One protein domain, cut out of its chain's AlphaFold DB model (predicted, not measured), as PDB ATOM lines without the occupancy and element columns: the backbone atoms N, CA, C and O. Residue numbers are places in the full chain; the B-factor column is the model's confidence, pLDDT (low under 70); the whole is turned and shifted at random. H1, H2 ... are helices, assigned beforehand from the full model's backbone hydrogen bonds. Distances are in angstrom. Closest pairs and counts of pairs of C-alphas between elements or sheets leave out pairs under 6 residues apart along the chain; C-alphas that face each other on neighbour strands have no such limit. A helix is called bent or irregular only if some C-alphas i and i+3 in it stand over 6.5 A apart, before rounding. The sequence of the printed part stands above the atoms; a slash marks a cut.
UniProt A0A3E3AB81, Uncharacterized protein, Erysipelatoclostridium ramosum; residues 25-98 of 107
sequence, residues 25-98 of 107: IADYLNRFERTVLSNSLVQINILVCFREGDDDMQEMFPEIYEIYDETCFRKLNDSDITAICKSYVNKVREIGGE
ATOM      1  N   ILE A  25     115.590 122.541  81.855       97.38
ATOM      2  CA  ILE A  25     115.162 123.230  80.633       97.38
ATOM      3  C   ILE A  25     114.467 122.228  79.708       97.38
ATOM      4  O   ILE A  25     113.354 122.498  79.268       97.38
ATOM      5  N   ALA A  26     115.039 121.040  79.489       96.25
ATOM      6  CA  ALA A  26     114.400 119.998  78.683       96.25
ATOM      7  C   ALA A  26     113.027 119.577  79.248       96.25
ATOM      8  O   ALA A  26     112.037 119.525  78.518       96.25
ATOM      9  N   ASP A  27     112.929 119.354  80.563       97.19
ATOM     10  CA  ASP A  27     111.666 119.026  81.236       97.19
ATOM     11  C   ASP A  27     110.646 120.174  81.145       97.19
ATOM     12  O   ASP A  27     109.440 119.938  81.040       97.19
ATOM     13  N   TYR A  28     111.106 121.427  81.213       97.25
ATOM     14  CA  TYR A  28     110.265 122.599  80.982       97.25
ATOM     15  C   TYR A  28     109.724 122.614  79.550       97.25
ATOM     16  O   TYR A  28     108.512 122.684  79.386       97.25
ATOM     17  N   LEU A  29     110.584 122.475  78.537       97.12
ATOM     18  CA  LEU A  29     110.200 122.499  77.122       97.12
ATOM     19  C   LEU A  29     109.199 121.384  76.778       97.12
ATOM     20  O   LEU A  29     108.205 121.633  76.100       97.12
ATOM     21  N   ASN A  30     109.409 120.177  77.313       95.75
ATOM     22  CA  ASN A  30     108.488 119.051  77.135       95.75
ATOM     23  C   ASN A  30     107.104 119.320  77.742       95.75
ATOM     24  O   ASN A  30     106.079 118.966  77.156       95.75
ATOM     25  N   ARG A  31     107.050 119.934  78.932       96.94
ATOM     26  CA  ARG A  31     105.775 120.335  79.545       96.94
ATOM     27  C   ARG A  31     105.134 121.490  78.790       96.94
ATOM     28  O   ARG A  31     103.931 121.454  78.572       96.94
ATOM     29  N   PHE A  32     105.935 122.463  78.371       96.38
ATOM     30  CA  PHE A  32     105.491 123.641  77.645       96.38
ATOM     31  C   PHE A  32     104.767 123.261  76.353       96.38
ATOM     32  O   PHE A  32     103.622 123.661  76.171       96.38
ATOM     33  N   GLU A  33     105.366 122.407  75.518       95.56
ATOM     34  CA  GLU A  33     104.727 121.902  74.296       95.56
ATOM     35  C   GLU A  33     103.379 121.236  74.591       95.56
ATOM     36  O   GLU A  33     102.369 121.581  73.979       95.56
ATOM     37  N   ARG A  34     103.330 120.323  75.571       96.06
ATOM     38  CA  ARG A  34     102.078 119.651  75.951       96.06
ATOM     39  C   ARG A  34     101.021 120.650  76.406       96.06
ATOM     40  O   ARG A  34      99.865 120.525  76.015       96.06
ATOM     41  N   THR A  35     101.402 121.629  77.221       96.94
ATOM     42  CA  THR A  35     100.490 122.661  77.717       96.94
ATOM     43  C   THR A  35      99.961 123.523  76.576       96.94
ATOM     44  O   THR A  35      98.750 123.695  76.487       96.94
ATOM     45  N   VAL A  36     100.820 124.004  75.675       96.75
ATOM     46  CA  VAL A  36     100.398 124.801  74.514       96.75
ATOM     47  C   VAL A  36      99.433 124.012  73.633       96.75
ATOM     48  O   VAL A  36      98.395 124.530  73.243       96.75
ATOM     49  N   LEU A  37      99.721 122.743  73.346       91.69
ATOM     50  CA  LEU A  37      98.892 121.954  72.430       91.69
ATOM     51  C   LEU A  37      97.564 121.473  73.041       91.69
ATOM     52  O   LEU A  37      96.656 121.131  72.294       91.69
ATOM     53  N   SER A  38      97.431 121.451  74.372       94.56
ATOM     54  CA  SER A  38      96.230 120.942  75.062       94.56
ATOM     55  C   SER A  38      95.383 122.010  75.757       94.56
ATOM     56  O   SER A  38      94.309 121.691  76.263       94.56
ATOM     57  N   ASN A  39      95.838 123.266  75.807       96.44
ATOM     58  CA  ASN A  39      95.166 124.330  76.547       96.44
ATOM     59  C   ASN A  39      94.812 125.512  75.636       96.44
ATOM     60  O   ASN A  39      95.677 126.299  75.251       96.44
ATOM     61  N   SER A  40      93.518 125.673  75.358       94.12
ATOM     62  CA  SER A  40      93.002 126.728  74.481       94.12
ATOM     63  C   SER A  40      93.280 128.144  74.993       94.12
ATOM     64  O   SER A  40      93.529 129.030  74.184       94.12
ATOM     65  N   LEU A  41      93.312 128.380  76.310       95.69
ATOM     66  CA  LEU A  41      93.640 129.705  76.856       95.69
ATOM     67  C   LEU A  41      95.093 130.088  76.557       95.69
ATOM     68  O   LEU A  41      95.381 131.238  76.238       95.69
ATOM     69  N   VAL A  42      96.008 129.119  76.627       95.94
ATOM     70  CA  VAL A  42      97.419 129.344  76.287       95.94
ATOM     71  C   VAL A  42      97.577 129.607  74.791       95.94
ATOM     72  O   VAL A  42      98.300 130.525  74.415       95.94
ATOM     73  N   GLN A  43      96.866 128.857  73.945       96.12
ATOM     74  CA  GLN A  43      96.849 129.093  72.497       96.12
ATOM     75  C   GLN A  43      96.319 130.490  72.169       96.12
ATOM     76  O   GLN A  43      96.951 131.219  71.413       96.12
ATOM     77  N   ILE A  44      95.210 130.903  72.794       94.25
ATOM     78  CA  ILE A  44      94.649 132.250  72.636       94.25
ATOM     79  C   ILE A  44      95.673 133.313  73.029       94.25
ATOM     80  O   ILE A  44      95.859 134.265  72.279       94.25
ATOM     81  N   ASN A  45      96.374 133.149  74.154       93.31
ATOM     82  CA  ASN A  45      97.407 134.102  74.561       93.31
ATOM     83  C   ASN A  45      98.538 134.206  73.530       93.31
ATOM     84  O   ASN A  45      98.948 135.314  73.204       93.31
ATOM     85  N   ILE A  46      98.997 133.083  72.966       94.62
ATOM     86  CA  ILE A  46     100.002 133.092  71.889       94.62
ATOM     87  C   ILE A  46      99.479 133.864  70.673       94.62
ATOM     88  O   ILE A  46     100.177 134.728  70.149       94.62
ATOM     89  N   LEU A  47      98.242 133.599  70.242       93.94
ATOM     90  CA  LEU A  47      97.623 134.309  69.118       93.94
ATOM     91  C   LEU A  47      97.485 135.814  69.386       93.94
ATOM     92  O   LEU A  47      97.662 136.615  68.473       93.94
ATOM     93  N   VAL A  48      97.186 136.207  70.626       92.44
ATOM     94  CA  VAL A  48      97.154 137.620  71.025       92.44
ATOM     95  C   VAL A  48      98.535 138.251  70.869       92.44
ATOM     96  O   VAL A  48      98.609 139.318  70.271       92.44
ATOM     97  N   CYS A  49      99.611 137.584  71.299       91.75
ATOM     98  CA  CYS A  49     100.975 138.086  71.102       91.75
ATOM     99  C   CYS A  49     101.320 138.276  69.615       91.75
ATOM    100  O   CYS A  49     101.898 139.295  69.251       91.75
ATOM    101  N   PHE A  50     100.932 137.335  68.746       93.25
ATOM    102  CA  PHE A  50     101.101 137.492  67.293       93.25
ATOM    103  C   PHE A  50     100.298 138.670  66.734       93.25
ATOM    104  O   PHE A  50     100.779 139.426  65.902       93.25
ATOM    105  N   ARG A  51      99.071 138.867  67.211       91.62
ATOM    106  CA  ARG A  51      98.227 139.977  66.758       91.62
ATOM    107  C   ARG A  51      98.730 141.342  67.233       91.62
ATOM    108  O   ARG A  51      98.498 142.334  66.552       91.62
ATOM    109  N   GLU A  52      99.334 141.409  68.415       89.75
ATOM    110  CA  GLU A  52      99.941 142.641  68.932       89.75
ATOM    111  C   GLU A  52     101.190 143.036  68.143       89.75
ATOM    112  O   GLU A  52     101.465 144.227  68.030       89.75
ATOM    113  N   GLY A  53     101.870 142.065  67.524       79.62
ATOM    114  CA  GLY A  53     102.754 142.339  66.398       79.62
ATOM    115  C   GLY A  53     103.988 143.159  66.739       79.62
ATOM    116  O   GLY A  53     104.403 143.954  65.900       79.62
ATOM    117  N   ASP A  54     104.559 143.017  67.941       83.88
ATOM    118  CA  ASP A  54     105.791 143.740  68.268       83.88
ATOM    119  C   ASP A  54     106.942 143.372  67.306       83.88
ATOM    120  O   ASP A  54     106.953 142.289  66.710       83.88
ATOM    121  N   ASP A  55     107.894 144.295  67.122       85.88
ATOM    122  CA  ASP A  55     108.987 144.147  66.145       85.88
ATOM    123  C   ASP A  55     109.751 142.823  66.337       85.88
ATOM    124  O   ASP A  55     110.121 142.153  65.375       85.88
ATOM    125  N   ASP A  56     109.924 142.403  67.593       85.56
ATOM    126  CA  ASP A  56     110.585 141.150  67.941       85.56
ATOM    127  C   ASP A  56     109.783 139.913  67.501       85.56
ATOM    128  O   ASP A  56     110.365 138.930  67.040       85.56
ATOM    129  N   MET A  57     108.457 139.913  67.658       90.44
ATOM    130  CA  MET A  57     107.599 138.826  67.186       90.44
ATOM    131  C   MET A  57     107.636 138.726  65.663       90.44
ATOM    132  O   MET A  57     107.709 137.613  65.140       90.44
ATOM    133  N   GLN A  58     107.618 139.857  64.954       91.06
ATOM    134  CA  GLN A  58     107.735 139.870  63.494       91.06
ATOM    135  C   GLN A  58     109.092 139.328  63.032       91.06
ATOM    136  O   GLN A  58     109.143 138.457  62.165       91.06
ATOM    137  N   GLU A  59     110.187 139.761  63.666       91.25
ATOM    138  CA  GLU A  59     111.540 139.283  63.362       91.25
ATOM    139  C   GLU A  59     111.706 137.780  63.645       91.25
ATOM    140  O   GLU A  59     112.358 137.058  62.890       91.25
ATOM    141  N   MET A  60     111.109 137.279  64.731       91.31
ATOM    142  CA  MET A  60     111.239 135.875  65.127       91.31
ATOM    143  C   MET A  60     110.398 134.914  64.283       91.31
ATOM    144  O   MET A  60     110.737 133.727  64.209       91.31
ATOM    145  N   PHE A  61     109.304 135.393  63.690       94.81
ATOM    146  CA  PHE A  61     108.325 134.558  62.997       94.81
ATOM    147  C   PHE A  61     107.911 135.119  61.625       94.81
ATOM    148  O   PHE A  61     106.712 135.169  61.340       94.81
ATOM    149  N   PRO A  62     108.856 135.489  60.743       93.94
ATOM    150  CA  PRO A  62     108.540 136.162  59.483       93.94
ATOM    151  C   PRO A  62     107.583 135.339  58.611       93.94
ATOM    152  O   PRO A  62     106.617 135.878  58.088       93.94
ATOM    153  N   GLU A  63     107.773 134.018  58.555       93.94
ATOM    154  CA  GLU A  63     106.923 133.090  57.790       93.94
ATOM    155  C   GLU A  63     105.467 133.057  58.286       93.94
ATOM    156  O   GLU A  63     104.538 132.841  57.515       93.94
ATOM    157  N   ILE A  64     105.243 133.264  59.588       95.62
ATOM    158  CA  ILE A  64     103.893 133.293  60.159       95.62
ATOM    159  C   ILE A  64     103.197 134.607  59.790       95.62
ATOM    160  O   ILE A  64     102.026 134.587  59.415       95.62
ATOM    161  N   TYR A  65     103.903 135.737  59.853       94.62
ATOM    162  CA  TYR A  65     103.337 137.016  59.417       94.62
ATOM    163  C   TYR A  65     103.103 137.040  57.904       94.62
ATOM    164  O   TYR A  65     102.043 137.475  57.478       94.62
ATOM    165  N   GLU A  66     103.993 136.469  57.091       93.69
ATOM    166  CA  GLU A  66     103.786 136.372  55.638       93.69
ATOM    167  C   GLU A  66     102.456 135.686  55.273       93.69
ATOM    168  O   GLU A  66     101.778 136.101  54.337       93.69
ATOM    169  N   ILE A  67     102.047 134.669  56.037       93.44
ATOM    170  CA  ILE A  67     100.817 133.912  55.769       93.44
ATOM    171  C   ILE A  67      99.578 134.579  56.386       93.44
ATOM    172  O   ILE A  67      98.501 134.558  55.787       93.44
ATOM    173  N   TYR A  68      99.690 135.119  57.603       93.25
ATOM    174  CA  TYR A  68      98.521 135.467  58.422       93.25
ATOM    175  C   TYR A  68      98.335 136.971  58.676       93.25
ATOM    176  O   TYR A  68      97.253 137.365  59.138       93.25
ATOM    177  N   ASP A  69      99.320 137.816  58.353       89.12
ATOM    178  CA  ASP A  69      99.281 139.261  58.626       89.12
ATOM    179  C   ASP A  69      98.192 139.986  57.824       89.12
ATOM    180  O   ASP A  69      97.456 140.799  58.384       89.12
ATOM    181  N   GLU A  70      97.961 139.595  56.563       85.56
ATOM    182  CA  GLU A  70      96.884 140.163  55.730       85.56
ATOM    183  C   GLU A  70      95.493 140.000  56.367       85.56
ATOM    184  O   GLU A  70      94.592 140.820  56.178       85.56
ATOM    185  N   THR A  71      95.308 138.938  57.156       85.44
ATOM    186  CA  THR A  71      94.056 138.674  57.883       85.44
ATOM    187  C   THR A  71      94.047 139.267  59.293       85.44
ATOM    188  O   THR A  71      93.060 139.116  60.021       85.44
ATOM    189  N   CYS A  72      95.135 139.923  59.702       85.88
ATOM    190  CA  CYS A  72      95.421 140.364  61.065       85.88
ATOM    191  C   CYS A  72      95.208 139.242  62.097       85.88
ATOM    192  O   CYS A  72      94.634 139.483  63.167       85.88
ATOM    193  N   PHE A  73      95.591 138.007  61.747       90.75
ATOM    194  CA  PHE A  73      95.383 136.815  62.578       90.75
ATOM    195  C   PHE A  73      93.908 136.583  62.967       90.75
ATOM    196  O   PHE A  73      93.597 136.113  64.066       90.75
ATOM    197  N   ARG A  74      92.963 136.942  62.085       86.56
ATOM    198  CA  ARG A  74      91.517 136.742  62.286       86.56
ATOM    199  C   ARG A  74      91.000 135.598  61.422       86.56
ATOM    200  O   ARG A  74      91.536 135.313  60.363       86.56
ATOM    201  N   LYS A  75      89.877 135.007  61.850       88.38
ATOM    202  CA  LYS A  75      89.189 133.907  61.140       88.38
ATOM    203  C   LYS A  75      90.077 132.670  60.915       88.38
ATOM    204  O   LYS A  75      89.892 131.954  59.937       88.38
ATOM    205  N   LEU A  76      91.005 132.425  61.837       92.75
ATOM    206  CA  LEU A  76      91.867 131.248  61.845       92.75
ATOM    207  C   LEU A  76      91.033 129.988  62.093       92.75
ATOM    208  O   LEU A  76      90.179 129.977  62.984       92.75
ATOM    209  N   ASN A  77      91.285 128.938  61.317       93.75
ATOM    210  CA  ASN A  77      90.743 127.611  61.599       93.75
ATOM    211  C   ASN A  77      91.669 126.837  62.563       93.75
ATOM    212  O   ASN A  77      92.785 127.265  62.861       93.75
ATOM    213  N   ASP A  78      91.227 125.671  63.040       93.38
ATOM    214  CA  ASP A  78      91.990 124.863  64.005       93.38
ATOM    215  C   ASP A  78      93.381 124.448  63.487       93.38
ATOM    216  O   ASP A  78      94.333 124.329  64.265       93.38
ATOM    217  N   SER A  79      93.520 124.246  62.172       94.19
ATOM    218  CA  SER A  79      94.803 123.925  61.543       94.19
ATOM    219  C   SER A  79      95.753 125.120  61.579       94.19
ATOM    220  O   SER A  79      96.924 124.943  61.919       94.19
ATOM    221  N   ASP A  80      95.259 126.328  61.302       94.81
ATOM    222  CA  ASP A  80      96.054 127.560  61.384       94.81
ATOM    223  C   ASP A  80      96.536 127.806  62.816       94.81
ATOM    224  O   ASP A  80      97.724 128.018  63.058       94.81
ATOM    225  N   ILE A  81      95.626 127.690  63.790       95.00
ATOM    226  CA  ILE A  81      95.950 127.840  65.216       95.00
ATOM    227  C   ILE A  81      97.031 126.832  65.616       95.00
ATOM    228  O   ILE A  81      98.009 127.188  66.280       95.00
ATOM    229  N   THR A  82      96.890 125.580  65.175       95.00
ATOM    230  CA  THR A  82      97.873 124.525  65.437       95.00
ATOM    231  C   THR A  82      99.230 124.846  64.810       95.00
ATOM    232  O   THR A  82     100.256 124.638  65.461       95.00
ATOM    233  N   ALA A  83      99.262 125.350  63.575       95.25
ATOM    234  CA  ALA A  83     100.495 125.708  62.881       95.25
ATOM    235  C   ALA A  83     101.239 126.844  63.598       95.25
ATOM    236  O   ALA A  83     102.421 126.697  63.920       95.25
ATOM    237  N   ILE A  84     100.529 127.921  63.946       96.12
ATOM    238  CA  ILE A  84     101.082 129.067  64.679       96.12
ATOM    239  C   ILE A  84     101.629 128.623  66.043       96.12
ATOM    240  O   ILE A  84     102.778 128.908  66.386       96.12
ATOM    241  N   CYS A  85     100.848 127.853  66.807       96.94
ATOM    242  CA  CYS A  85     101.271 127.369  68.121       96.94
ATOM    243  C   CYS A  85     102.491 126.442  68.040       96.94
ATOM    244  O   CYS A  85     103.393 126.535  68.874       96.94
ATOM    245  N   LYS A  86     102.557 125.560  67.033       96.50
ATOM    246  CA  LYS A  86     103.734 124.708  66.802       96.50
ATOM    247  C   LYS A  86     104.965 125.527  66.433       96.50
ATOM    248  O   LYS A  86     106.037 125.243  66.960       96.50
ATOM    249  N   SER A  87     104.816 126.541  65.582       96.31
ATOM    250  CA  SER A  87     105.910 127.452  65.232       96.31
ATOM    251  C   SER A  87     106.469 128.139  66.480       96.31
ATOM    252  O   SER A  87     107.671 128.068  66.748       96.31
ATOM    253  N   TYR A  88     105.585 128.666  67.334       96.06
ATOM    254  CA  TYR A  88     105.968 129.254  68.618       96.06
ATOM    255  C   TYR A  88     106.734 128.263  69.508       96.06
ATOM    256  O   TYR A  88     107.834 128.559  69.977       96.06
ATOM    257  N   VAL A  89     106.198 127.053  69.712       96.88
ATOM    258  CA  VAL A  89     106.854 126.002  70.513       96.88
ATOM    259  C   VAL A  89     108.236 125.648  69.969       96.88
ATOM    260  O   VAL A  89     109.187 125.524  70.746       96.88
ATOM    261  N   ASN A  90     108.364 125.500  68.652       96.38
ATOM    262  CA  ASN A  90     109.631 125.174  68.009       96.38
ATOM    263  C   ASN A  90     110.668 126.276  68.231       96.38
ATOM    264  O   ASN A  90     111.803 125.971  68.593       96.38
ATOM    265  N   LYS A  91     110.270 127.546  68.125       95.94
ATOM    266  CA  LYS A  91     111.169 128.673  68.390       95.94
ATOM    267  C   LYS A  91     111.633 128.716  69.849       95.94
ATOM    268  O   LYS A  91     112.809 128.944  70.117       95.94
ATOM    269  N   VAL A  92     110.755 128.425  70.812       95.81
ATOM    270  CA  VAL A  92     111.147 128.335  72.234       95.81
ATOM    271  C   VAL A  92     112.123 127.178  72.479       95.81
ATOM    272  O   VAL A  92     113.062 127.315  73.269       95.81
ATOM    273  N   ARG A  93     111.945 126.045  71.786       96.38
ATOM    274  CA  ARG A  93     112.893 124.919  71.825       96.38
ATOM    275  C   ARG A  93     114.255 125.287  71.249       96.38
ATOM    276  O   ARG A  93     115.260 124.958  71.872       96.38
ATOM    277  N   GLU A  94     114.281 125.977  70.114       95.81
ATOM    278  CA  GLU A  94     115.502 126.485  69.480       95.81
ATOM    279  C   GLU A  94     116.288 127.374  70.452       95.81
ATOM    280  O   GLU A  94     117.441 127.077  70.748       95.81
ATOM    281  N   ILE A  95     115.629 128.362  71.071       95.44
ATOM    282  CA  ILE A  95     116.248 129.239  72.082       95.44
ATOM    283  C   ILE A  95     116.812 128.428  73.260       95.44
ATOM    284  O   ILE A  95     117.900 128.716  73.759       95.44
ATOM    285  N   GLY A  96     116.077 127.415  73.727       95.56
ATOM    286  CA  GLY A  96     116.536 126.539  74.805       95.56
ATOM    287  C   GLY A  96     117.783 125.732  74.432       95.56
ATOM    288  O   GLY A  96     118.694 125.612  75.253       95.56
ATOM    289  N   GLY A  97     117.841 125.219  73.201       94.75
ATOM    290  CA  GLY A  97     119.008 124.524  72.653       94.75
ATOM    291  C   GLY A  97     120.218 125.447  72.520       94.75
ATOM    292  O   GLY A  97     121.270 125.154  73.088       94.75
ATOM    293  N   GLU A  98     120.037 126.606  71.878       94.25
ATOM    294  CA  GLU A  98     121.074 127.639  71.731       94.25
ATOM    295  C   GLU A  98     121.663 128.046  73.083       94.25
ATOM    296  O   GLU A  98     122.881 128.157  73.230       94.25
TER     297      GLU A  98
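Overview. This is residues 25 to 98 of the 107 residues of an uncharacterized protein of Erysipelatoclostridium ramosum (UniProt A0A3E3AB81). Two helices, H1 and the longer H5, lie side by side and run opposite ways, and H2 stands across them, turning off at the end of H1 and passing over the first half of H5. Two short helices, H3 and H4, fold the chain back from the far end of H2, with H4 coming close to H5 at Ile 64 and Ile 84. The printed part has 74 residues with five named helices, H1 to H5 in order, and no named strand; the class is all helix. It is compact, with a radius of gyration of the C-alphas of 12.2 A and spans of 36 by 25 by 17 A.

Arrangement. H1, residues 25 to 38, touches H5, residues 78 to 98, at a shallow tilt of 6 degrees, opposite ways; their closest C-alphas, of Glu 33 and Val 89, are 6.0 A apart. H2, residues 40 to 52, touches H1 only at the corner, about perpendicular at 83 degrees, closest at C-alphas 36 and 42, 5.7 A. Residues 43 to 47 of H2 touch residues 81 to 88 of H5, about perpendicular at 80 degrees, closest at the C-alphas of Gln 43 and Cys 85, 6.5 A. H3, residues 55 to 60, is close to H2 but not clearly touching it, the closest C-alphas being those of Phe 50 and Met 57, 6.6 A. H4, residues 62 to 71, is close to H5 but not clearly touching, closest at C-alphas 64 and 84, 6.8 A; it is near H2 and apart from H1. In H1, H2, H3 and H5 every O i to N i+4 pair is within hydrogen-bond range; in H4 it is 4 of 6.

Along the chain. H1 begins at C-alpha 25 (115.162, 123.230, 80.633) and is 19.9 A long; H2 is 18.2 A, H3 8.6 A and H4 14.8 A. H4 is irregular, with C-alphas 67 and 70 at 7.4 A. H5, 30.2 A, ends at C-alpha 98 (121.074, 127.639, 71.731).

Size, cuts and confidence. The C-alphas farthest apart, of Asp 27 and Glu 70, are 36.3 A from each other. The printed part has no cut and no long link. No printed residue is under 70 in pLDDT.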